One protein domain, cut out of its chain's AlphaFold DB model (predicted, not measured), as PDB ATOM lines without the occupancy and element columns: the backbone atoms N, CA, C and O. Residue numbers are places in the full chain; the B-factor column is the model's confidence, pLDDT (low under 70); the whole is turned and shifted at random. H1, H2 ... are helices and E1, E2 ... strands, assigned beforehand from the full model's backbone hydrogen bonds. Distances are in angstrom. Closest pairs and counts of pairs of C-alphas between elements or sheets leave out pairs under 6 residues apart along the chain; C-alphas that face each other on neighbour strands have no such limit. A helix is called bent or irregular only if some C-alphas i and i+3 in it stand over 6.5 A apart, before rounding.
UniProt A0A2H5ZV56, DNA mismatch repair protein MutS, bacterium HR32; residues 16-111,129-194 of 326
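This is residues 16 to 111 and 129 to 194 of the 326 residues of the protein "DNA mismatch repair protein MutS" of bacterium HR32 (UniProt A0A2H5ZV56). Two long helices, H1 and H4b, meet near their beginnings and spread as a V; H2 and H3 fold back on H1, and a small hairpin of E1 and E2 sits by the end of H4a. Residues 173 to 194 of H4b stick out, making a long free arm. The printed part has 162 residues, mostly helix, in the order H1, H2, H3, E1, E2, H4, with E1 and E2 antiparallel. It is only just loose, close to extended, with a radius of gyration of the C-alphas of 22.8 A and spans of 75 by 31 by 29 A.

H1, residues 20 to 51, begins at C-alpha 20 (99.391, 122.238, 100.639), spans 45.5 A and is irregular: C-alphas 47 and 50 are 7.5 A apart. H2 is residues 55 to 67, H3 70 to 82, E1 90 to 95 and E2 101 to 107. H4, residues 140 to 194, was assigned as one helix by its hydrogen bonds but is bent: C-alphas 153 and 156 are 7.4 A apart. Its arms are H4a, 140 to 153, and H4b, 156 to 194, 56.2 A long, ending at C-alpha 194 (128.963, 110.216, 56.794).

H1 is the hub. Its residues 41 to 49 touch H2, closest C-alphas Ala 45 and Phe 61, 5.2 A. Residues 28 to 39 touch H3 at a shallow tilt of 15 degrees, opposite ways, closest C-alphas Val 28 and Leu 80, 6.1 A. Residues 20 to 34 touch H4b at a steep tilt of 40 degrees, closest C-alphas Phe 24 and Ala 158, 4.3 A. In the hairpin of E1 and E2, N 94 and O 102 are 2.8 A apart, within hydrogen-bond range. The closest C-alphas of E2 and H4a are Tyr 104 and Ala 153, 4.9 A. Every O i to N i+4 pair is within range in H2, H3 and H4a, 25 of 28 in H1 and 33 of 35 in H4b.

The farthest C-alphas, Pro 129 and His 194, are 79.8 A apart. Residues 112 to 128 are not printed; C-alphas 111 and 129 are 22.3 A apart across the cut. Of the links printed whole, none is long. pLDDT is under 70 at residues 16 to 18 and 111.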
ATOM      1  N   LEU A  16      97.661 126.725  93.423       42.09
ATOM      2  CA  LEU A  16      98.300 125.588  94.101       42.09
ATOM      3  C   LEU A  16      98.519 125.815  95.604       42.09
ATOM      4  O   LEU A  16      98.481 124.850  96.367       42.09
ATOM      5  N   SER A  17      98.631 127.070  96.061       50.16
ATOM      6  CA  SER A  17      98.650 127.397  97.501       50.16
ATOM      7  C   SER A  17      97.394 126.925  98.250       50.16
ATOM      8  O   SER A  17      97.421 126.776  99.470       50.16
ATOM      9  N   ARG A  18      96.296 126.648  97.526       55.81
ATOM     10  CA  ARG A  18      95.038 126.148  98.099       55.81
ATOM     11  C   ARG A  18      95.086 124.667  98.494       55.81
ATOM     12  O   ARG A  18      94.204 124.238  99.231       55.81
ATOM     13  N   TYR A  19      96.107 123.909  98.075       74.25
ATOM     14  CA  TYR A  19      96.246 122.482  98.397       74.25
ATOM     15  C   TYR A  19      97.671 122.123  98.862       74.25
ATOM     16  O   TYR A  19      98.407 121.454  98.131       74.25
ATOM     17  N   PRO A  20      98.068 122.530 100.086       83.69
ATOM     18  CA  PRO A  20      99.391 122.238 100.639       83.69
ATOM     19  C   PRO A  20      99.781 120.756 100.598       83.69
ATOM     20  O   PRO A  20     100.920 120.453 100.266       83.69
ATOM     21  N   ASP A  21      98.848 119.836 100.875       86.31
ATOM     22  CA  ASP A  21      99.099 118.383 100.818       86.31
ATOM     23  C   ASP A  21      99.475 117.900  99.415       86.31
ATOM     24  O   ASP A  21     100.415 117.118  99.267       86.31
ATOM     25  N   TRP A  22      98.816 118.414  98.373       87.81
ATOM     26  CA  TRP A  22      99.157 118.059  96.997       87.81
ATOM     27  C   TRP A  22     100.552 118.566  96.628       87.81
ATOM     28  O   TRP A  22     101.389 117.779  96.191       87.81
ATOM     29  N   VAL A  23     100.831 119.856  96.875       88.06
ATOM     30  CA  VAL A  23     102.144 120.465  96.585       88.06
ATOM     31  C   VAL A  23     103.247 119.727  97.331       88.06
ATOM     32  O   VAL A  23     104.293 119.434  96.760       88.06
ATOM     33  N   PHE A  24     103.007 119.395  98.597       91.38
ATOM     34  CA  PHE A  24     103.946 118.661  99.425       91.38
ATOM     35  C   PHE A  24     104.281 117.289  98.820       91.38
ATOM     36  O   PHE A  24     105.455 116.993  98.600       91.38
ATOM     37  N   ARG A  25     103.268 116.464  98.516       90.56
ATOM     38  CA  ARG A  25     103.477 115.110  97.968       90.56
ATOM     39  C   ARG A  25     104.154 115.145  96.604       90.56
ATOM     40  O   ARG A  25     105.110 114.405  96.393       90.56
ATOM     41  N   GLU A  26     103.695 116.031  95.725       92.56
ATOM     42  CA  GLU A  26     104.264 116.203  94.388       92.56
ATOM     43  C   GLU A  26     105.729 116.644  94.455       92.56
ATOM     44  O   GLU A  26     106.577 116.120  93.732       92.56
ATOM     45  N   SER A  27     106.060 117.565  95.365       94.44
ATOM     46  CA  SER A  27     107.433 118.044  95.544       94.44
ATOM     47  C   SER A  27     108.353 116.945  96.072       94.44
ATOM     48  O   SER A  27     109.471 116.798  95.583       94.44
ATOM     49  N   VAL A  28     107.891 116.145  97.040       94.19
ATOM     50  CA  VAL A  28     108.655 115.001  97.568       94.19
ATOM     51  C   VAL A  28     108.912 113.967  96.473       94.19
ATOM     52  O   VAL A  28     110.040 113.494  96.335       94.19
ATOM     53  N   GLU A  29     107.893 113.633  95.681       93.00
ATOM     54  CA  GLU A  29     108.018 112.668  94.587       93.00
ATOM     55  C   GLU A  29     108.946 113.186  93.480       93.00
ATOM     56  O   GLU A  29     109.872 112.489  93.061       93.00
ATOM     57  N   THR A  30     108.790 114.452  93.088       93.19
ATOM     58  CA  THR A  30     109.674 115.119  92.124       93.19
ATOM     59  C   THR A  30     111.127 115.097  92.598       93.19
ATOM     60  O   THR A  30     112.022 114.706  91.849       93.19
ATOM     61  N   LEU A  31     111.388 115.470  93.855       95.62
ATOM     62  CA  LEU A  31     112.738 115.466  94.420       95.62
ATOM     63  C   LEU A  31     113.339 114.057  94.465       95.62
ATOM     64  O   LEU A  31     114.523 113.906  94.171       95.62
ATOM     65  N   ARG A  32     112.546 113.018  94.759       94.38
ATOM     66  CA  ARG A  32     113.006 111.617  94.701       94.38
ATOM     67  C   ARG A  32     113.423 111.205  93.294       94.38
ATOM     68  O   ARG A  32     114.482 110.605  93.122       94.38
ATOM     69  N   GLN A  33     112.625 111.549  92.286       92.69
ATOM     70  CA  GLN A  33     112.956 111.259  90.891       92.69
ATOM     71  C   GLN A  33     114.229 111.999  90.455       92.69
ATOM     72  O   GLN A  33     115.134 111.402  89.864       92.69
ATOM     73  N   LEU A  34     114.343 113.284  90.802       94.06
ATOM     74  CA  LEU A  34     115.510 114.108  90.480       94.06
ATOM     75  C   LEU A  34     116.771 113.666  91.233       94.06
ATOM     76  O   LEU A  34     117.863 113.752  90.673       94.06
ATOM     77  N   LEU A  35     116.645 113.125  92.447       94.62
ATOM     78  CA  LEU A  35     117.768 112.570  93.203       94.62
ATOM     79  C   LEU A  35     118.453 111.426  92.443       94.62
ATOM     80  O   LEU A  35     119.682 111.363  92.392       94.62
ATOM     81  N   GLY A  36     117.672 110.567  91.782       91.81
ATOM     82  CA  GLY A  36     118.209 109.531  90.897       91.81
ATOM     83  C   GLY A  36     119.051 110.115  89.757       91.81
ATOM     84  O   GLY A  36     120.130 109.603  89.449       91.81
ATOM     85  N   SER A  37     118.606 111.226  89.167       94.75
ATOM     86  CA  SER A  37     119.349 111.952  88.129       94.75
ATOM     87  C   SER A  37     120.615 112.622  88.670       94.75
ATOM     88  O   SER A  37     121.651 112.562  88.012       94.75
ATOM     89  N   LEU A  38     120.576 113.194  89.879       95.38
ATOM     90  CA  LEU A  38     121.748 113.787  90.538       95.38
ATOM     91  C   LEU A  38     122.821 112.733  90.837       95.38
ATOM     92  O   LEU A  38     123.991 112.949  90.529       95.38
ATOM     93  N   ARG A  39     122.433 111.551  91.339       95.19
ATOM     94  CA  ARG A  39     123.367 110.427  91.545       95.19
ATOM     95  C   ARG A  39     124.016 109.980  90.233       95.19
ATOM     96  O   ARG A  39     125.218 109.723  90.187       95.19
ATOM     97  N   ARG A  40     123.240 109.907  89.143       93.94
ATOM     98  CA  ARG A  40     123.784 109.594  87.810       93.94
ATOM     99  C   ARG A  40     124.770 110.660  87.344       93.94
ATOM    100  O   ARG A  40     125.832 110.286  86.846       93.94
ATOM    101  N   LEU A  41     124.448 111.941  87.533       94.00
ATOM    102  CA  LEU A  41     125.322 113.062  87.189       94.00
ATOM    103  C   LEU A  41     126.646 113.004  87.960       94.00
ATOM    104  O   LEU A  41     127.698 113.097  87.336       94.00
ATOM    105  N   LEU A  42     126.609 112.762  89.273       94.69
ATOM    106  CA  LEU A  42     127.816 112.574  90.082       94.69
ATOM    107  C   LEU A  42     128.660 111.404  89.561       94.69
ATOM    108  O   LEU A  42     129.847 111.559  89.300       94.69
ATOM    109  N   SER A  43     128.027 110.257  89.287       93.44
ATOM    110  CA  SER A  43     128.739 109.094  88.741       93.44
ATOM    111  C   SER A  43     129.396 109.380  87.384       93.44
ATOM    112  O   SER A  43     130.415 108.781  87.045       93.44
ATOM    113  N   LEU A  44     128.793 110.258  86.575       92.50
ATOM    114  CA  LEU A  44     129.360 110.698  85.306       92.50
ATOM    115  C   LEU A  44     130.537 111.643  85.540       92.50
ATOM    116  O   LEU A  44     131.556 111.476  84.878       92.50
ATOM    117  N   ALA A  45     130.423 112.572  86.491       92.50
ATOM    118  CA  ALA A  45     131.514 113.458  86.877       92.50
ATOM    119  C   ALA A  45     132.747 112.655  87.318       92.50
ATOM    120  O   ALA A  45     133.827 112.862  86.769       92.50
ATOM    121  N   ASP A  46     132.568 111.656  88.187       91.94
ATOM    122  CA  ASP A  46     133.660 110.813  88.693       91.94
ATOM    123  C   ASP A  46     134.367 110.014  87.592       91.94
ATOM    124  O   ASP A  46     135.588 109.869  87.601       91.94
ATOM    125  N   ARG A  47     133.611 109.487  86.620       92.25
ATOM    126  CA  ARG A  47     134.180 108.696  85.516       92.25
ATOM    127  C   ARG A  47     134.825 109.551  84.433       92.25
ATOM    128  O   ARG A  47     135.755 109.096  83.770       92.25
ATOM    129  N   CYS A  48     134.278 110.735  84.177       89.12
ATOM    130  CA  CYS A  48     134.616 111.511  82.993       89.12
ATOM    131  C   CYS A  48     135.549 112.686  83.271       89.12
ATOM    132  O   CYS A  48     136.174 113.138  82.317       89.12
ATOM    133  N   CYS A  49     135.693 113.169  84.511       87.88
ATOM    134  CA  CYS A  49     136.423 114.412  84.798       87.88
ATOM    135  C   CYS A  49     137.844 114.443  84.207       87.88
ATOM    136  O   CYS A  49     138.251 115.452  83.638       87.88
ATOM    137  N   GLN A  50     138.563 113.317  84.241       88.81
ATOM    138  CA  GLN A  50     139.931 113.208  83.718       88.81
ATOM    139  C   GLN A  50     140.012 113.146  82.184       88.81
ATOM    140  O   GLN A  50     141.089 113.311  81.619       88.81
ATOM    141  N   ARG A  51     138.890 112.908  81.492       92.38
ATOM    142  CA  ARG A  51     138.834 112.831  80.022       92.38
ATOM    143  C   ARG A  51     138.690 114.203  79.362       92.38
ATOM    144  O   ARG A  51     138.850 114.295  78.150       92.38
ATOM    145  N   PHE A  52     138.379 115.247  80.132       89.12
ATOM    146  CA  PHE A  52     138.155 116.595  79.614       89.12
ATOM    147  C   PHE A  52     139.355 117.507  79.875       89.12
ATOM    148  O   PHE A  52     139.806 117.691  81.006       89.12
ATOM    149  N   SER A  53     139.847 118.147  78.814       87.69
ATOM    150  CA  SER A  53     140.931 119.125  78.902       87.69
ATOM    151  C   SER A  53     140.439 120.563  79.099       87.69
ATOM    152  O   SER A  53     141.197 121.376  79.619       87.69
ATOM    153  N   SER A  54     139.198 120.881  78.737       89.00
ATOM    154  CA  SER A  54     138.652 122.239  78.834       89.00
ATOM    155  C   SER A  54     138.429 122.676  80.283       89.00
ATOM    156  O   SER A  54     137.836 121.928  81.066       89.00
ATOM    157  N   GLU A  55     138.804 123.912  80.602       91.00
ATOM    158  CA  GLU A  55     138.627 124.509  81.929       91.00
ATOM    159  C   GLU A  55     137.164 124.490  82.396       91.00
ATOM    160  O   GLU A  55     136.886 124.014  83.494       91.00
ATOM    161  N   GLY A  56     136.221 124.889  81.534       90.44
ATOM    162  CA  GLY A  56     134.794 124.942  81.875       90.44
ATOM    163  C   GLY A  56     134.216 123.594  82.318       90.44
ATOM    164  O   GLY A  56     133.575 123.507  83.364       90.44
ATOM    165  N   TRP A  57     134.498 122.511  81.584       92.25
ATOM    166  CA  TRP A  57     134.049 121.172  81.985       92.25
ATOM    167  C   TRP A  57     134.717 120.680  83.270       92.25
ATOM    168  O   TRP A  57     134.048 120.063  84.097       92.25
ATOM    169  N   ARG A  58     136.012 120.965  83.471       93.56
ATOM    170  CA  ARG A  58     136.696 120.609  84.724       93.56
ATOM    171  C   ARG A  58     136.081 121.342  85.916       93.56
ATOM    172  O   ARG A  58     135.810 120.703  86.928       93.56
ATOM    173  N   ALA A  59     135.803 122.638  85.775       94.12
ATOM    174  CA  ALA A  59     135.144 123.441  86.803       94.12
ATOM    175  C   ALA A  59     133.719 122.942  87.101       94.12
ATOM    176  O   ALA A  59     133.338 122.809  88.266       94.12
ATOM    177  N   PHE A  60     132.946 122.592  86.065       93.56
ATOM    178  CA  PHE A  60     131.613 122.007  86.221       93.56
ATOM    179  C   PHE A  60     131.651 120.693  87.013       93.56
ATOM    180  O   PHE A  60     130.911 120.537  87.984       93.56
ATOM    181  N   PHE A  61     132.532 119.757  86.640       93.94
ATOM    182  CA  PHE A  61     132.640 118.478  87.343       93.94
ATOM    183  C   PHE A  61     133.129 118.643  88.783       93.94
ATOM    184  O   PHE A  61     132.557 118.011  89.669       93.94
ATOM    185  N   ALA A  62     134.102 119.527  89.033       92.88
ATOM    186  CA  ALA A  62     134.548 119.844  90.388       92.88
ATOM    187  C   ALA A  62     133.387 120.377  91.244       92.88
ATOM    188  O   ALA A  62     133.125 119.855  92.325       92.88
ATOM    189  N   THR A  63     132.601 121.317  90.708       93.50
ATOM    190  CA  THR A  63     131.419 121.868  91.394       93.50
ATOM    191  C   THR A  63     130.396 120.777  91.727       93.50
ATOM    192  O   THR A  63     129.853 120.748  92.831       93.50
ATOM    193  N   VAL A  64     130.135 119.851  90.798       93.25
ATOM    194  CA  VAL A  64     129.237 118.707  91.031       93.25
ATOM    195  C   VAL A  64     129.766 117.815  92.157       93.25
ATOM    196  O   VAL A  64     129.000 117.446  93.042       93.25
ATOM    197  N   GLN A  65     131.056 117.487  92.154       91.94
ATOM    198  CA  GLN A  65     131.669 116.600  93.149       91.94
ATOM    199  C   GLN A  65     131.713 117.228  94.548       91.94
ATOM    200  O   GLN A  65     131.441 116.544  95.536       91.94
ATOM    201  N   GLU A  66     131.995 118.528  94.634       92.44
ATOM    202  CA  GLU A  66     132.035 119.276  95.892       92.44
ATOM    203  C   GLU A  66     130.643 119.422  96.522       92.44
ATOM    204  O   GLU A  66     130.491 119.263  97.732       92.44
ATOM    205  N   ASN A  67     129.613 119.689  95.711       91.38
ATOM    206  CA  ASN A  67     128.277 120.028  96.216       91.38
ATOM    207  C   ASN A  67     127.309 118.839  96.287       91.38
ATOM    208  O   ASN A  67     126.346 118.878  97.049       91.38
ATOM    209  N   LEU A  68     127.528 117.779  95.500       91.19
ATOM    210  CA  LEU A  68     126.630 116.620  95.411       91.19
ATOM    211  C   LEU A  68     127.276 115.335  95.939       91.19
ATOM    212  O   LEU A  68     126.970 114.252  95.451       91.19
ATOM    213  N   GLY A  69     128.153 115.432  96.941       88.31
ATOM    214  CA  GLY A  69     128.814 114.270  97.538       88.31
ATOM    215  C   GLY A  69     127.836 113.189  98.030       88.31
ATOM    216  O   GLY A  69     126.724 113.479  98.474       88.31
ATOM    217  N   GLY A  70     128.262 111.920  97.991       88.75
ATOM    218  CA  GLY A  70     127.396 110.768  98.289       88.75
ATOM    219  C   GLY A  70     126.689 110.847  99.648       88.75
ATOM    220  O   GLY A  70     125.481 110.642  99.717       88.75
ATOM    221  N   ALA A  71     127.407 111.255 100.700       91.81
ATOM    222  CA  ALA A  71     126.842 111.406 102.043       91.81
ATOM    223  C   ALA A  71     125.708 112.446 102.108       91.81
ATOM    224  O   ALA A  71     124.726 112.248 102.822       91.81
ATOM    225  N   TYR A  72     125.819 113.537 101.342       93.31
ATOM    226  CA  TYR A  72     124.765 114.545 101.248       93.31
ATOM    227  C   TYR A  72     123.525 113.983 100.543       93.31
ATOM    228  O   TYR A  72     122.412 114.132 101.043       93.31
ATOM    229  N   LEU A  73     123.704 113.278  99.420       93.94
ATOM    230  CA  LEU A  73     122.584 112.674  98.689       93.94
ATOM    231  C   LEU A  73     121.867 111.595  99.516       93.94
ATOM    232  O   LEU A  73     120.639 111.529  99.486       93.94
ATOM    233  N   ASP A  74     122.610 110.804 100.294       94.06
ATOM    234  CA  ASP A  74     122.040 109.816 101.218       94.06
ATOM    235  C   ASP A  74     121.221 110.492 102.332       94.06
ATOM    236  O   ASP A  74     120.124 110.036 102.667       94.06
ATOM    237  N   GLN A  75     121.702 111.620 102.864       94.38
ATOM    238  CA  GLN A  75     120.962 112.413 103.846       94.38
ATOM    239  C   GLN A  75     119.668 112.999 103.257       94.38
ATOM    240  O   GLN A  75     118.619 112.969 103.906       94.38
ATOM    241  N   VAL A  76     119.715 113.516 102.025       93.94
ATOM    242  CA  VAL A  76     118.525 114.024 101.322       93.94
ATOM    243  C   VAL A  76     117.509 112.904 101.101       93.94
ATOM    244  O   VAL A  76     116.319 113.109 101.340       93.94
ATOM    245  N   GLU A  77     117.952 111.708 100.706       94.69
ATOM    246  CA  GLU A  77     117.073 110.546 100.548       94.69
ATOM    247  C   GLU A  77     116.370 110.171 101.856       94.69
ATOM    248  O   GLU A  77     115.156 109.944 101.873       94.69
ATOM    249  N   GLU A  78     117.112 110.160 102.968       92.31
ATOM    250  CA  GLU A  78     116.556 109.896 104.293       92.31
ATOM    251  C   GLU A  78     115.496 110.941 104.669       92.31
ATOM    252  O   GLU A  78     114.393 110.578 105.087       92.31
ATOM    253  N   HIS A  79     115.774 112.230 104.451       91.81
ATOM    254  CA  HIS A  79     114.805 113.301 104.693       91.81
ATOM    255  C   HIS A  79     113.544 113.141 103.832       91.81
ATOM    256  O   HIS A  79     112.432 113.206 104.355       91.81
ATOM    257  N   LEU A  80     113.683 112.863 102.532       92.94
ATOM    258  CA  LEU A  80     112.540 112.633 101.639       92.94
ATOM    259  C   LEU A  80     111.732 111.391 102.038       92.94
ATOM    260  O   LEU A  80     110.522 111.329 101.805       92.94
ATOM    261  N   ARG A  81     112.366 110.378 102.637       91.06
ATOM    262  CA  ARG A  81     111.677 109.210 103.200       91.06
ATOM    263  C   ARG A  81     110.896 109.563 104.461       91.06
ATOM    264  O   ARG A  81     109.733 109.178 104.577       91.06
ATOM    265  N   GLU A  82     111.486 110.323 105.374       89.50
ATOM    266  CA  GLU A  82     110.800 110.793 106.584       89.50
ATOM    267  C   GLU A  82     109.595 111.686 106.249       89.50
ATOM    268  O   GLU A  82     108.533 111.545 106.856       89.50
ATOM    269  N   LEU A  83     109.721 112.528 105.220       90.56
ATOM    270  CA  LEU A  83     108.665 113.430 104.758       90.56
ATOM    271  C   LEU A  83     107.451 112.707 104.159       90.56
ATOM    272  O   LEU A  83     106.399 113.314 104.058       90.56
ATOM    273  N   THR A  84     107.520 111.409 103.837       87.31
ATOM    274  CA  THR A  84     106.299 110.646 103.485       87.31
ATOM    275  C   THR A  84     105.407 110.277 104.665       87.31
ATOM    276  O   THR A  84     104.368 109.657 104.463       87.31
ATOM    277  N   PHE A  85     105.791 110.653 105.887       88.25
ATOM    278  CA  PHE A  85     105.008 110.443 107.108       88.25
ATOM    279  C   PHE A  85     104.474 109.005 107.276       88.25
ATOM    280  O   PHE A  85     103.286 108.812 107.539       88.25
ATOM    281  N   PRO A  86     105.329 107.965 107.181       82.12
ATOM    282  CA  PRO A  86     104.876 106.572 107.257       82.12
ATOM    283  C   PRO A  86     104.215 106.214 108.600       82.12
ATOM    284  O   PRO A  86     103.477 105.239 108.682       82.12
ATOM    285  N   GLN A  87     104.485 106.988 109.656       82.56
ATOM    286  CA  GLN A  87     103.931 106.812 111.004       82.56
ATOM    287  C   GLN A  87     102.851 107.855 111.344       82.56
ATOM    288  O   GLN A  87     102.464 107.991 112.503       82.56
ATOM    289  N   GLY A  88     102.372 108.606 110.350       84.81
ATOM    290  CA  GLY A  88     101.506 109.763 110.551       84.81
ATOM    291  C   GLY A  88     102.283 111.057 110.802       84.81
ATOM    292  O   GLY A  88     103.514 111.102 110.761       84.81
ATOM    293  N   VAL A  89     101.534 112.137 111.016       87.75
ATOM    294  CA  VAL A  89     102.053 113.508 111.089       87.75
ATOM    295  C   VAL A  89     102.039 113.969 112.537       87.75
ATOM    296  O   VAL A  89     100.985 113.997 113.170       87.75
ATOM    297  N   LEU A  90     103.204 114.357 113.054       89.56
ATOM    298  CA  LEU A  90     103.327 114.960 114.375       89.56
ATOM    299  C   LEU A  90     103.311 116.482 114.228       89.56
ATOM    300  O   LEU A  90     104.163 117.050 113.550       89.56
ATOM    301  N   LEU A  91     102.349 117.148 114.862       90.56
ATOM    302  CA  LEU A  91     102.214 118.602 114.810       90.56
ATOM    303  C   LEU A  91     101.871 119.175 116.186       90.56
ATOM    304  O   LEU A  91     101.256 118.501 117.011       90.56
ATOM    305  N   SER A  92     102.250 120.428 116.423       90.38
ATOM    306  CA  SER A  92     101.800 121.218 117.572       90.38
ATOM    307  C   SER A  92     101.062 122.463 117.102       90.38
ATOM    308  O   SER A  92     101.389 123.005 116.052       90.38
ATOM    309  N   ALA A  93     100.116 122.945 117.901       90.62
ATOM    310  CA  ALA A  93      99.429 124.214 117.690       90.62
ATOM    311  C   ALA A  93      99.185 124.902 119.040       90.62
ATOM    312  O   ALA A  93      99.173 124.250 120.083       90.62
ATOM    313  N   GLN A  94      98.974 126.214 119.017       90.75
ATOM    314  CA  GLN A  94      98.641 127.035 120.180       90.75
ATOM    315  C   GLN A  94      97.205 127.553 120.083       90.75
ATOM    316  O   GLN A  94      96.733 127.887 118.995       90.75
ATOM    317  N   LEU A  95      96.503 127.670 121.210       91.00
ATOM    318  CA  LEU A  95      95.180 128.295 121.239       91.00
ATOM    319  C   LEU A  95      95.320 129.815 121.112       91.00
ATOM    320  O   LEU A  95      95.924 130.468 121.956       91.00
ATOM    321  N   GLY A  96      94.765 130.363 120.037       87.69
ATOM    322  CA  GLY A  96      94.612 131.794 119.820       87.69
ATOM    323  C   GLY A  96      93.231 132.295 120.244       87.69
ATOM    324  O   GLY A  96      92.492 131.638 120.982       87.69
ATOM    325  N   GLN A  97      92.855 133.474 119.743       89.31
ATOM    326  CA  GLN A  97      91.554 134.073 120.047       89.31
ATOM    327  C   GLN A  97      90.385 133.157 119.651       89.31
ATOM    328  O   GLN A  97      90.417 132.481 118.619       89.31
ATOM    329  N   ALA A  98      89.338 133.163 120.483       87.88
ATOM    330  CA  ALA A  98      88.142 132.333 120.324       87.88
ATOM    331  C   ALA A  98      88.433 130.819 120.228       87.88
ATOM    332  O   ALA A  98      87.744 130.105 119.502       87.88
ATOM    333  N   ASN A  99      89.460 130.329 120.937       84.88
ATOM    334  CA  ASN A  99      89.884 128.921 120.948       84.88
ATOM    335  C   ASN A  99      90.257 128.364 119.563       84.88
ATOM    336  O   ASN A  99      90.227 127.155 119.340       84.88
ATOM    337  N   LYS A 100      90.623 129.233 118.615       83.75
ATOM    338  CA  LYS A 100      91.111 128.808 117.300       83.75
ATOM    339  C   LYS A 100      92.585 128.436 117.395       83.75
ATOM    340  O   LYS A 100      93.375 129.191 117.951       83.75
ATOM    341  N   GLY A 101      92.977 127.305 116.813       84.38
ATOM    342  CA  GLY A 101      94.389 126.932 116.731       84.38
ATOM    343  C   GLY A 101      95.184 127.902 115.845       84.38
ATOM    344  O   GLY A 101      94.746 128.251 114.746       84.38
ATOM    345  N   THR A 102      96.354 128.307 116.325       87.31
ATOM    346  CA  THR A 102      97.355 129.181 115.696       87.31
ATOM    347  C   THR A 102      98.746 128.554 115.859       87.31
ATOM    348  O   THR A 102      98.883 127.572 116.583       87.31
ATOM    349  N   HIS A 103      99.781 129.089 115.200       86.50
ATOM    350  CA  HIS A 103     101.170 128.606 115.333       86.50
ATOM    351  C   HIS A 103     101.324 127.089 115.113       86.50
ATOM    352  O   HIS A 103     101.881 126.376 115.947       86.50
ATOM    353  N   TYR A 104     100.791 126.594 113.995       88.25
ATOM    354  CA  TYR A 104     100.949 125.194 113.608       88.25
ATOM    355  C   TYR A 104     102.409 124.919 113.253       88.25
ATOM    356  O   TYR A 104     102.970 125.591 112.389       88.25
ATOM    357  N   LEU A 105     103.011 123.929 113.904       88.19
ATOM    358  CA  LEU A 105     104.390 123.520 113.667       88.19
ATOM    359  C   LEU A 105     104.443 122.021 113.400       88.19
ATOM    360  O   LEU A 105     103.936 121.225 114.190       88.19
ATOM    361  N   LEU A 106     105.052 121.660 112.274       89.44
ATOM    362  CA  LEU A 106     105.332 120.282 111.902       89.44
ATOM    363  C   LEU A 106     106.585 119.802 112.639       89.44
ATOM    364  O   LEU A 106     107.647 120.413 112.536       89.44
ATOM    365  N   HIS A 107     106.465 118.691 113.359       87.50
ATOM    366  CA  HIS A 107     107.573 118.077 114.081       87.50
ATOM    367  C   HIS A 107     108.122 116.880 113.325       87.50
ATOM    368  O   HIS A 107     107.394 116.110 112.696       87.50
ATOM    369  N   ARG A 108     109.428 116.671 113.470       84.12
ATOM    370  CA  ARG A 108     110.065 115.425 113.061       84.12
ATOM    371  C   ARG A 108     109.581 114.292 113.966       84.12
ATOM    372  O   ARG A 108     109.598 114.430 115.189       84.12
ATOM    373  N   ALA A 109     109.186 113.165 113.376       76.75
ATOM    374  CA  ALA A 109     108.836 111.982 114.154       76.75
ATOM    375  C   ALA A 109     110.051 111.521 114.990       76.75
ATOM    376  O   ALA A 109     111.175 111.493 114.472       76.75
ATOM    377  N   PRO A 110     109.867 111.163 116.273       72.06
ATOM    378  CA  PRO A 110     110.967 110.704 117.107       72.06
ATOM    379  C   PRO A 110     111.569 109.419 116.521       72.06
ATOM    380  O   PRO A 110     110.889 108.402 116.387       72.06
ATOM    381  N   ARG A 111     112.866 109.447 116.185       65.75
ATOM    382  CA  ARG A 111     113.614 108.241 115.799       65.75
ATOM    383  C   ARG A 111     113.618 107.299 117.004       65.75
ATOM    384  O   ARG A 111     114.078 107.692 118.074       65.75
ATOM    385  N   PRO A 129      98.574 114.516 130.419       79.31
ATOM    386  CA  PRO A 129      97.369 113.833 129.968       79.31
ATOM    387  C   PRO A 129      97.357 113.739 128.437       79.31
ATOM    388  O   PRO A 129      97.428 114.748 127.737       79.31
ATOM    389  N   VAL A 130      97.267 112.511 127.923       82.75
ATOM    390  CA  VAL A 130      97.170 112.227 126.487       82.75
ATOM    391  C   VAL A 130      95.730 111.865 126.163       82.75
ATOM    392  O   VAL A 130      95.200 110.878 126.671       82.75
ATOM    393  N   PHE A 131      95.111 112.648 125.288       85.44
ATOM    394  CA  PHE A 131      93.775 112.375 124.775       85.44
ATOM    395  C   PHE A 131      93.882 111.767 123.379       85.44
ATOM    396  O   PHE A 131      94.633 112.259 122.537       85.44
ATOM    397  N   ARG A 132      93.119 110.699 123.128       87.75
ATOM    398  CA  ARG A 132      92.987 110.085 121.805       87.75
ATOM    399  C   ARG A 132      91.580 110.341 121.289       87.75
ATOM    400  O   ARG A 132      90.610 110.027 121.971       87.75
ATOM    401  N   PHE A 133      91.495 110.883 120.083       85.94
ATOM    402  CA  PHE A 133      90.245 111.076 119.365       85.94
ATOM    403  C   PHE A 133      90.302 110.300 118.048       85.94
ATOM    404  O   PHE A 133      91.343 110.283 117.391       85.94
ATOM    405  N   GLU A 134      89.204 109.644 117.680       88.88
ATOM    406  CA  GLU A 134      89.083 108.872 116.444       88.88
ATOM    407  C   GLU A 134      87.883 109.390 115.650       88.88
ATOM    408  O   GLU A 134      86.766 109.446 116.161       88.88
ATOM    409  N   VAL A 135      88.130 109.809 114.407       89.12
ATOM    410  CA  VAL A 135      87.085 110.278 113.492       89.12
ATOM    411  C   VAL A 135      86.452 109.059 112.828       89.12
ATOM    412  O   VAL A 135      87.148 108.259 112.202       89.12
ATOM    413  N   HIS A 136      85.134 108.914 112.947       91.44
ATOM    414  CA  HIS A 136      84.413 107.807 112.321       91.44
ATOM    415  C   HIS A 136      84.480 107.913 110.779       91.44
ATOM    416  O   HIS A 136      84.335 109.016 110.255       91.44
ATOM    417  N   PRO A 137      84.592 106.810 110.009       87.25
ATOM    418  CA  PRO A 137      84.736 106.862 108.542       87.25
ATOM    419  C   PRO A 137      83.613 107.582 107.778       87.25
ATOM    420  O   PRO A 137      83.798 107.980 106.633       87.25
ATOM    421  N   ARG A 138      82.433 107.722 108.395       90.69
ATOM    422  CA  ARG A 138      81.272 108.442 107.836       90.69
ATOM    423  C   ARG A 138      81.164 109.903 108.300       90.69
ATOM    424  O   ARG A 138      80.242 110.592 107.883       90.69
ATOM    425  N   ASP A 139      82.052 110.361 109.180       91.94
ATOM    426  CA  ASP A 139      82.089 111.750 109.644       91.94
ATOM    427  C   ASP A 139      82.924 112.612 108.688       91.94
ATOM    428  O   ASP A 139      84.119 112.856 108.876       91.94
ATOM    429  N   GLU A 140      82.270 113.090 107.632       90.69
ATOM    430  CA  GLU A 140      82.893 113.969 106.642       90.69
ATOM    431  C   GLU A 140      83.306 115.332 107.218       90.69
ATOM    432  O   GLU A 140      84.203 115.988 106.685       90.69
ATOM    433  N   ALA A 141      82.639 115.811 108.272       89.06
ATOM    434  CA  ALA A 141      82.969 117.092 108.889       89.06
ATOM    435  C   ALA A 141      84.262 116.978 109.708       89.06
ATOM    436  O   ALA A 141      85.169 117.794 109.534       89.06
ATOM    437  N   GLY A 142      84.384 115.927 110.523       88.38
ATOM    438  CA  GLY A 142      85.600 115.610 111.271       88.38
ATOM    439  C   GLY A 142      86.794 115.329 110.356       88.38
ATOM    440  O   GLY A 142      87.885 115.852 110.590       88.38
ATOM    441  N   ALA A 143      86.583 114.584 109.265       86.69
ATOM    442  CA  ALA A 143      87.632 114.306 108.284       86.69
ATOM    443  C   ALA A 143      88.150 115.593 107.614       86.69
ATOM    444  O   ALA A 143      89.362 115.789 107.498       86.69
ATOM    445  N   ARG A 144      87.246 116.509 107.234       86.75
ATOM    446  CA  ARG A 144      87.615 117.823 106.680       86.75
ATOM    447  C   ARG A 144      88.373 118.685 107.686       86.75
ATOM    448  O   ARG A 144      89.408 119.242 107.332       86.75
ATOM    449  N   ALA A 145      87.909 118.753 108.933       86.25
ATOM    450  CA  ALA A 145      88.577 119.524 109.982       86.25
ATOM    451  C   ALA A 145      90.005 119.018 110.247       86.25
ATOM    452  O   ALA A 145      90.939 119.816 110.345       86.25
ATOM    453  N   LEU A 146      90.202 117.696 110.298       86.81
ATOM    454  CA  LEU A 146      91.530 117.097 110.438       86.81
ATOM    455  C   LEU A 146      92.425 117.404 109.226       86.81
ATOM    456  O   LEU A 146      93.596 117.742 109.397       86.81
ATOM    457  N   GLY A 147      91.866 117.346 108.012       86.31
ATOM    458  CA  GLY A 147      92.562 117.718 106.780       86.31
ATOM    459  C   GLY A 147      93.003 119.185 106.755       86.31
ATOM    460  O   GLY A 147      94.125 119.483 106.352       86.31
ATOM    461  N   GLU A 148      92.175 120.111 107.244       86.25
ATOM    462  CA  GLU A 148      92.559 121.522 107.375       86.25
ATOM    463  C   GLU A 148      93.700 121.735 108.373       86.25
ATOM    464  O   GLU A 148      94.627 122.497 108.088       86.25
ATOM    465  N   LEU A 149      93.659 121.065 109.530       85.75
ATOM    466  CA  LEU A 149      94.735 121.129 110.526       85.75
ATOM    467  C   LEU A 149      96.047 120.594 109.947       85.75
ATOM    468  O   LEU A 149      97.096 121.221 110.104       85.75
ATOM    469  N   HIS A 150      95.970 119.472 109.229       86.38
ATOM    470  CA  HIS A 150      97.104 118.897 108.522       86.38
ATOM    471  C   HIS A 150      97.674 119.879 107.490       86.38
ATOM    472  O   HIS A 150      98.855 120.215 107.568       86.38
ATOM    473  N   ASN A 151      96.834 120.418 106.599       88.19
ATOM    474  CA  ASN A 151      97.239 121.375 105.565       88.19
ATOM    475  C   ASN A 151      97.928 122.615 106.144       88.19
ATOM    476  O   ASN A 151      98.948 123.053 105.615       88.19
ATOM    477  N   ARG A 152      97.411 123.171 107.247       87.94
ATOM    478  CA  ARG A 152      98.032 124.324 107.922       87.94
ATOM    479  C   ARG A 152      99.400 123.980 108.500       87.94
ATOM    480  O   ARG A 152     100.312 124.794 108.397       87.94
ATOM    481  N   ALA A 153      99.553 122.791 109.082       86.81
ATOM    482  CA  ALA A 153     100.820 122.355 109.662       86.81
ATOM    483  C   ALA A 153     101.904 122.107 108.606       86.81
ATOM    484  O   ALA A 153     103.065 122.438 108.840       86.81
ATOM    485  N   ILE A 154     101.541 121.565 107.440       90.06
ATOM    486  CA  ILE A 154     102.514 121.282 106.375       90.06
ATOM    487  C   ILE A 154     102.763 122.466 105.439       90.06
ATOM    488  O   ILE A 154     103.708 122.403 104.665       90.06
ATOM    489  N   ALA A 155     101.965 123.538 105.489       87.94
ATOM    490  CA  ALA A 155     102.013 124.630 104.511       87.94
ATOM    491  C   ALA A 155     103.416 125.228 104.315       87.94
ATOM    492  O   ALA A 155     103.866 125.397 103.182       87.94
ATOM    493  N   SER A 156     104.136 125.494 105.410       87.62
ATOM    494  CA  SER A 156     105.505 126.017 105.337       87.62
ATOM    495  C   SER A 156     106.467 125.005 104.706       87.62
ATOM    496  O   SER A 156     107.210 125.361 103.795       87.62
ATOM    497  N   ALA A 157     106.400 123.735 105.116       89.94
ATOM    498  CA  ALA A 157     107.233 122.678 104.548       89.94
ATOM    499  C   ALA A 157     106.918 122.431 103.063       89.94
ATOM    500  O   ALA A 157     107.834 122.270 102.265       89.94
ATOM    501  N   ALA A 158     105.638 122.455 102.680       90.62
ATOM    502  CA  ALA A 158     105.180 122.317 101.301       90.62
ATOM    503  C   ALA A 158     105.745 123.431 100.414       90.62
ATOM    504  O   ALA A 158     106.237 123.157  99.323       90.62
ATOM    505  N   SER A 159     105.734 124.675 100.903       89.00
ATOM    506  CA  SER A 159     106.320 125.817 100.196       89.00
ATOM    507  C   SER A 159     107.832 125.653 100.003       89.00
ATOM    508  O   SER A 159     108.314 125.778  98.877       89.00
ATOM    509  N   SER A 160     108.574 125.303 101.059       92.25
ATOM    510  CA  SER A 160     110.024 125.087 100.969       92.25
ATOM    511  C   SER A 160     110.393 123.905 100.067       92.25
ATOM    512  O   SER A 160     111.338 123.997  99.287       92.25
ATOM    513  N   LEU A 161     109.639 122.803 100.131       92.81
ATOM    514  CA  LEU A 161     109.835 121.644  99.258       92.81
ATOM    515  C   LEU A 161     109.530 121.975  97.799       92.81
ATOM    516  O   LEU A 161     110.292 121.568  96.925       92.81
ATOM    517  N   GLY A 162     108.470 122.744  97.541       91.25
ATOM    518  CA  GLY A 162     108.140 123.224  96.201       91.25
ATOM    519  C   GLY A 162     109.260 124.073  95.606       91.25
ATOM    520  O   GLY A 162     109.687 123.824  94.483       91.25
ATOM    521  N   GLN A 163     109.810 125.012  96.380       93.81
ATOM    522  CA  GLN A 163     110.961 125.818  95.956       93.81
ATOM    523  C   GLN A 163     112.204 124.961  95.687       93.81
ATOM    524  O   GLN A 163     112.881 125.152  94.679       93.81
ATOM    525  N   ALA A 164     112.495 123.986  96.551       94.44
ATOM    526  CA  ALA A 164     113.614 123.072  96.346       94.44
ATOM    527  C   ALA A 164     113.440 122.229  95.069       94.44
ATOM    528  O   ALA A 164     114.375 122.107  94.278       94.44
ATOM    529  N   ALA A 165     112.241 121.681  94.839       93.94
ATOM    530  CA  ALA A 165     111.921 120.924  93.631       93.94
ATOM    531  C   ALA A 165     112.074 121.786  92.369       93.94
ATOM    532  O   ALA A 165     112.675 121.344  91.387       93.94
ATOM    533  N   ASP A 166     111.596 123.032  92.418       93.12
ATOM    534  CA  ASP A 166     111.754 124.016  91.350       93.12
ATOM    535  C   ASP A 166     113.230 124.294  91.047       93.12
ATOM    536  O   ASP A 166     113.628 124.198  89.887       93.12
ATOM    537  N   HIS A 167     114.058 124.554  92.064       94.38
ATOM    538  CA  HIS A 167     115.488 124.823  91.881       94.38
ATOM    539  C   HIS A 167     116.228 123.650  91.229       94.38
ATOM    540  O   HIS A 167     116.975 123.844  90.269       94.38
ATOM    541  N   VAL A 168     116.003 122.419  91.704       94.31
ATOM    542  CA  VAL A 168     116.658 121.234  91.122       94.31
ATOM    543  C   VAL A 168     116.175 121.003  89.687       94.31
ATOM    544  O   VAL A 168     116.966 120.667  88.804       94.31
ATOM    545  N   ARG A 169     114.886 121.218  89.413       95.31
ATOM    546  CA  ARG A 169     114.331 121.098  88.061       95.31
ATOM    547  C   ARG A 169     114.906 122.149  87.114       95.31
ATOM    548  O   ARG A 169     115.229 121.817  85.974       95.31
ATOM    549  N   ASP A 170     115.030 123.392  87.563       95.69
ATOM    550  CA  ASP A 170     115.557 124.489  86.754       95.69
ATOM    551  C   ASP A 170     117.052 124.288  86.451       95.69
ATOM    552  O   ASP A 170     117.464 124.494  85.308       95.69
ATOM    553  N   PHE A 171     117.827 123.729  87.390       94.69
ATOM    554  CA  PHE A 171     119.193 123.256  87.126       94.69
ATOM    555  C   PHE A 171     119.247 122.254  85.959       94.69
ATOM    556  O   PHE A 171     120.000 122.452  85.007       94.69
ATOM    557  N   PHE A 172     118.414 121.205  85.967       95.06
ATOM    558  CA  PHE A 172     118.398 120.228  84.869       95.06
ATOM    559  C   PHE A 172     117.880 120.806  83.547       95.06
ATOM    560  O   PHE A 172     118.323 120.382  82.479       95.06
ATOM    561  N   ARG A 173     116.950 121.768  83.590       95.50
ATOM    562  CA  ARG A 173     116.476 122.470  82.386       95.50
ATOM    563  C   ARG A 173     117.594 123.274  81.737       95.50
ATOM    564  O   ARG A 173     117.753 123.174  80.522       95.50
ATOM    565  N   MET A 174     118.352 124.019  82.540       95.19
ATOM    566  CA  MET A 174     119.514 124.776  82.083       95.19
ATOM    567  C   MET A 174     120.584 123.834  81.539       95.19
ATOM    568  O   MET A 174     120.968 123.965  80.384       95.19
ATOM    569  N   LEU A 175     120.961 122.805  82.306       93.94
ATOM    570  CA  LEU A 175     121.937 121.809  81.867       93.94
ATOM    571  C   LEU A 175     121.536 121.181  80.525       93.94
ATOM    572  O   LEU A 175     122.351 121.083  79.618       93.94
ATOM    573  N   ARG A 176     120.266 120.806  80.348       95.00
ATOM    574  CA  ARG A 176     119.771 120.276  79.070       95.00
ATOM    575  C   ARG A 176     119.919 121.279  77.923       95.00
ATOM    576  O   ARG A 176     120.261 120.859  76.822       95.00
ATOM    577  N   ALA A 177     119.614 122.556  78.152       92.06
ATOM    578  CA  ALA A 177     119.712 123.591  77.126       92.06
ATOM    579  C   ALA A 177     121.166 123.805  76.681       92.06
ATOM    580  O   ALA A 177     121.441 123.762  75.486       92.06
ATOM    581  N   GLU A 178     122.095 123.916  77.634       91.81
ATOM    582  CA  GLU A 178     123.530 124.056  77.354       91.81
ATOM    583  C   GLU A 178     124.087 122.823  76.621       91.81
ATOM    584  O   GLU A 178     124.808 122.929  75.630       91.81
ATOM    585  N   LEU A 179     123.696 121.615  77.046       93.00
ATOM    586  CA  LEU A 179     124.124 120.374  76.393       93.00
ATOM    587  C   LEU A 179     123.545 120.192  74.990       93.00
ATOM    588  O   LEU A 179     124.172 119.533  74.159       93.00
ATOM    589  N   ALA A 180     122.375 120.767  74.702       95.81
ATOM    590  CA  ALA A 180     121.762 120.672  73.382       95.81
ATOM    591  C   ALA A 180     122.653 121.285  72.294       95.81
ATOM    592  O   ALA A 180     122.691 120.756  71.183       95.81
ATOM    593  N   PHE A 181     123.415 122.335  72.619       94.00
ATOM    594  CA  PHE A 181     124.402 122.913  71.707       94.00
ATOM    595  C   PHE A 181     125.474 121.886  71.314       94.00
ATOM    596  O   PHE A 181     125.677 121.628  70.127       94.00
ATOM    597  N   TYR A 182     126.097 121.226  72.294       92.94
ATOM    598  CA  TYR A 182     127.123 120.208  72.041       92.94
ATOM    599  C   TYR A 182     126.569 118.991  71.294       92.94
ATOM    600  O   TYR A 182     127.219 118.488  70.379       92.94
ATOM    601  N   VAL A 183     125.358 118.540  71.631       96.19
ATOM    602  CA  VAL A 183     124.676 117.465  70.889       96.19
ATOM    603  C   VAL A 183     124.432 117.885  69.437       96.19
ATOM    604  O   VAL A 183     124.691 117.105  68.527       96.19
ATOM    605  N   GLY A 184     124.002 119.126  69.198       96.75
ATOM    606  CA  GLY A 184     123.855 119.677  67.850       96.75
ATOM    607  C   GLY A 184     125.172 119.693  67.070       96.75
ATOM    608  O   GLY A 184     125.195 119.299  65.904       96.75
ATOM    609  N   CYS A 185     126.276 120.071  67.721       95.94
ATOM    610  CA  CYS A 185     127.613 120.013  67.130       95.94
ATOM    611  C   CYS A 185     127.984 118.579  66.736       95.94
ATOM    612  O   CYS A 185     128.390 118.341  65.602       95.94
ATOM    613  N   LEU A 186     127.800 117.611  67.639       96.12
ATOM    614  CA  LEU A 186     128.085 116.200  67.362       96.12
ATOM    615  C   LEU A 186     127.242 115.663  66.200       96.12
ATOM    616  O   LEU A 186     127.788 115.022  65.307       96.12
ATOM    617  N   ASN A 187     125.951 115.997  66.156       97.38
ATOM    618  CA  ASN A 187     125.068 115.604  65.058       97.38
ATOM    619  C   ASN A 187     125.538 116.186  63.713       97.38
ATOM    620  O   ASN A 187     125.521 115.494  62.697       97.38
ATOM    621  N   LEU A 188     125.969 117.452  63.693       96.88
ATOM    622  CA  LEU A 188     126.518 118.076  62.487       96.88
ATOM    623  C   LEU A 188     127.825 117.397  62.055       96.88
ATOM    624  O   LEU A 188     128.009 117.124  60.869       96.88
ATOM    625  N   HIS A 189     128.715 117.107  63.005       97.00
ATOM    626  CA  HIS A 189     129.974 116.412  62.742       97.00
ATOM    627  C   HIS A 189     129.734 115.026  62.139       97.00
ATOM    628  O   HIS A 189     130.354 114.668  61.138       97.00
ATOM    629  N   GLU A 190     128.807 114.260  62.715       96.88
ATOM    630  CA  GLU A 190     128.427 112.931  62.241       96.88
ATOM    631  C   GLU A 190     127.815 112.997  60.833       96.88
ATOM    632  O   GLU A 190     128.221 112.246  59.945       96.88
ATOM    633  N   ALA A 191     126.916 113.955  60.583       95.94
ATOM    634  CA  ALA A 191     126.307 114.155  59.269       95.94
ATOM    635  C   ALA A 191     127.336 114.493  58.174       95.94
ATOM    636  O   ALA A 191     127.236 113.984  57.054       95.94
ATOM    637  N   LEU A 192     128.335 115.325  58.485       95.19
ATOM    638  CA  LEU A 192     129.430 115.653  57.564       95.19
ATOM    639  C   LEU A 192     130.379 114.463  57.362       95.19
ATOM    640  O   LEU A 192     130.756 114.158  56.228       95.19
ATOM    641  N   SER A 193     130.692 113.739  58.436       94.25
ATOM    642  CA  SER A 193     131.564 112.558  58.402       94.25
ATOM    643  C   SER A 193     130.972 111.434  57.550       94.25
ATOM    644  O   SER A 193     131.677 110.842  56.736       94.25
ATOM    645  N   HIS A 194     129.661 111.187  57.647       94.19
ATOM    646  CA  HIS A 194     128.963 110.216  56.794       94.19
ATOM    647  C   HIS A 194     129.029 110.547  55.302       94.19
ATOM    648  O   HIS A 194     128.926 109.650  54.465       94.19
TER     649      HIS A 194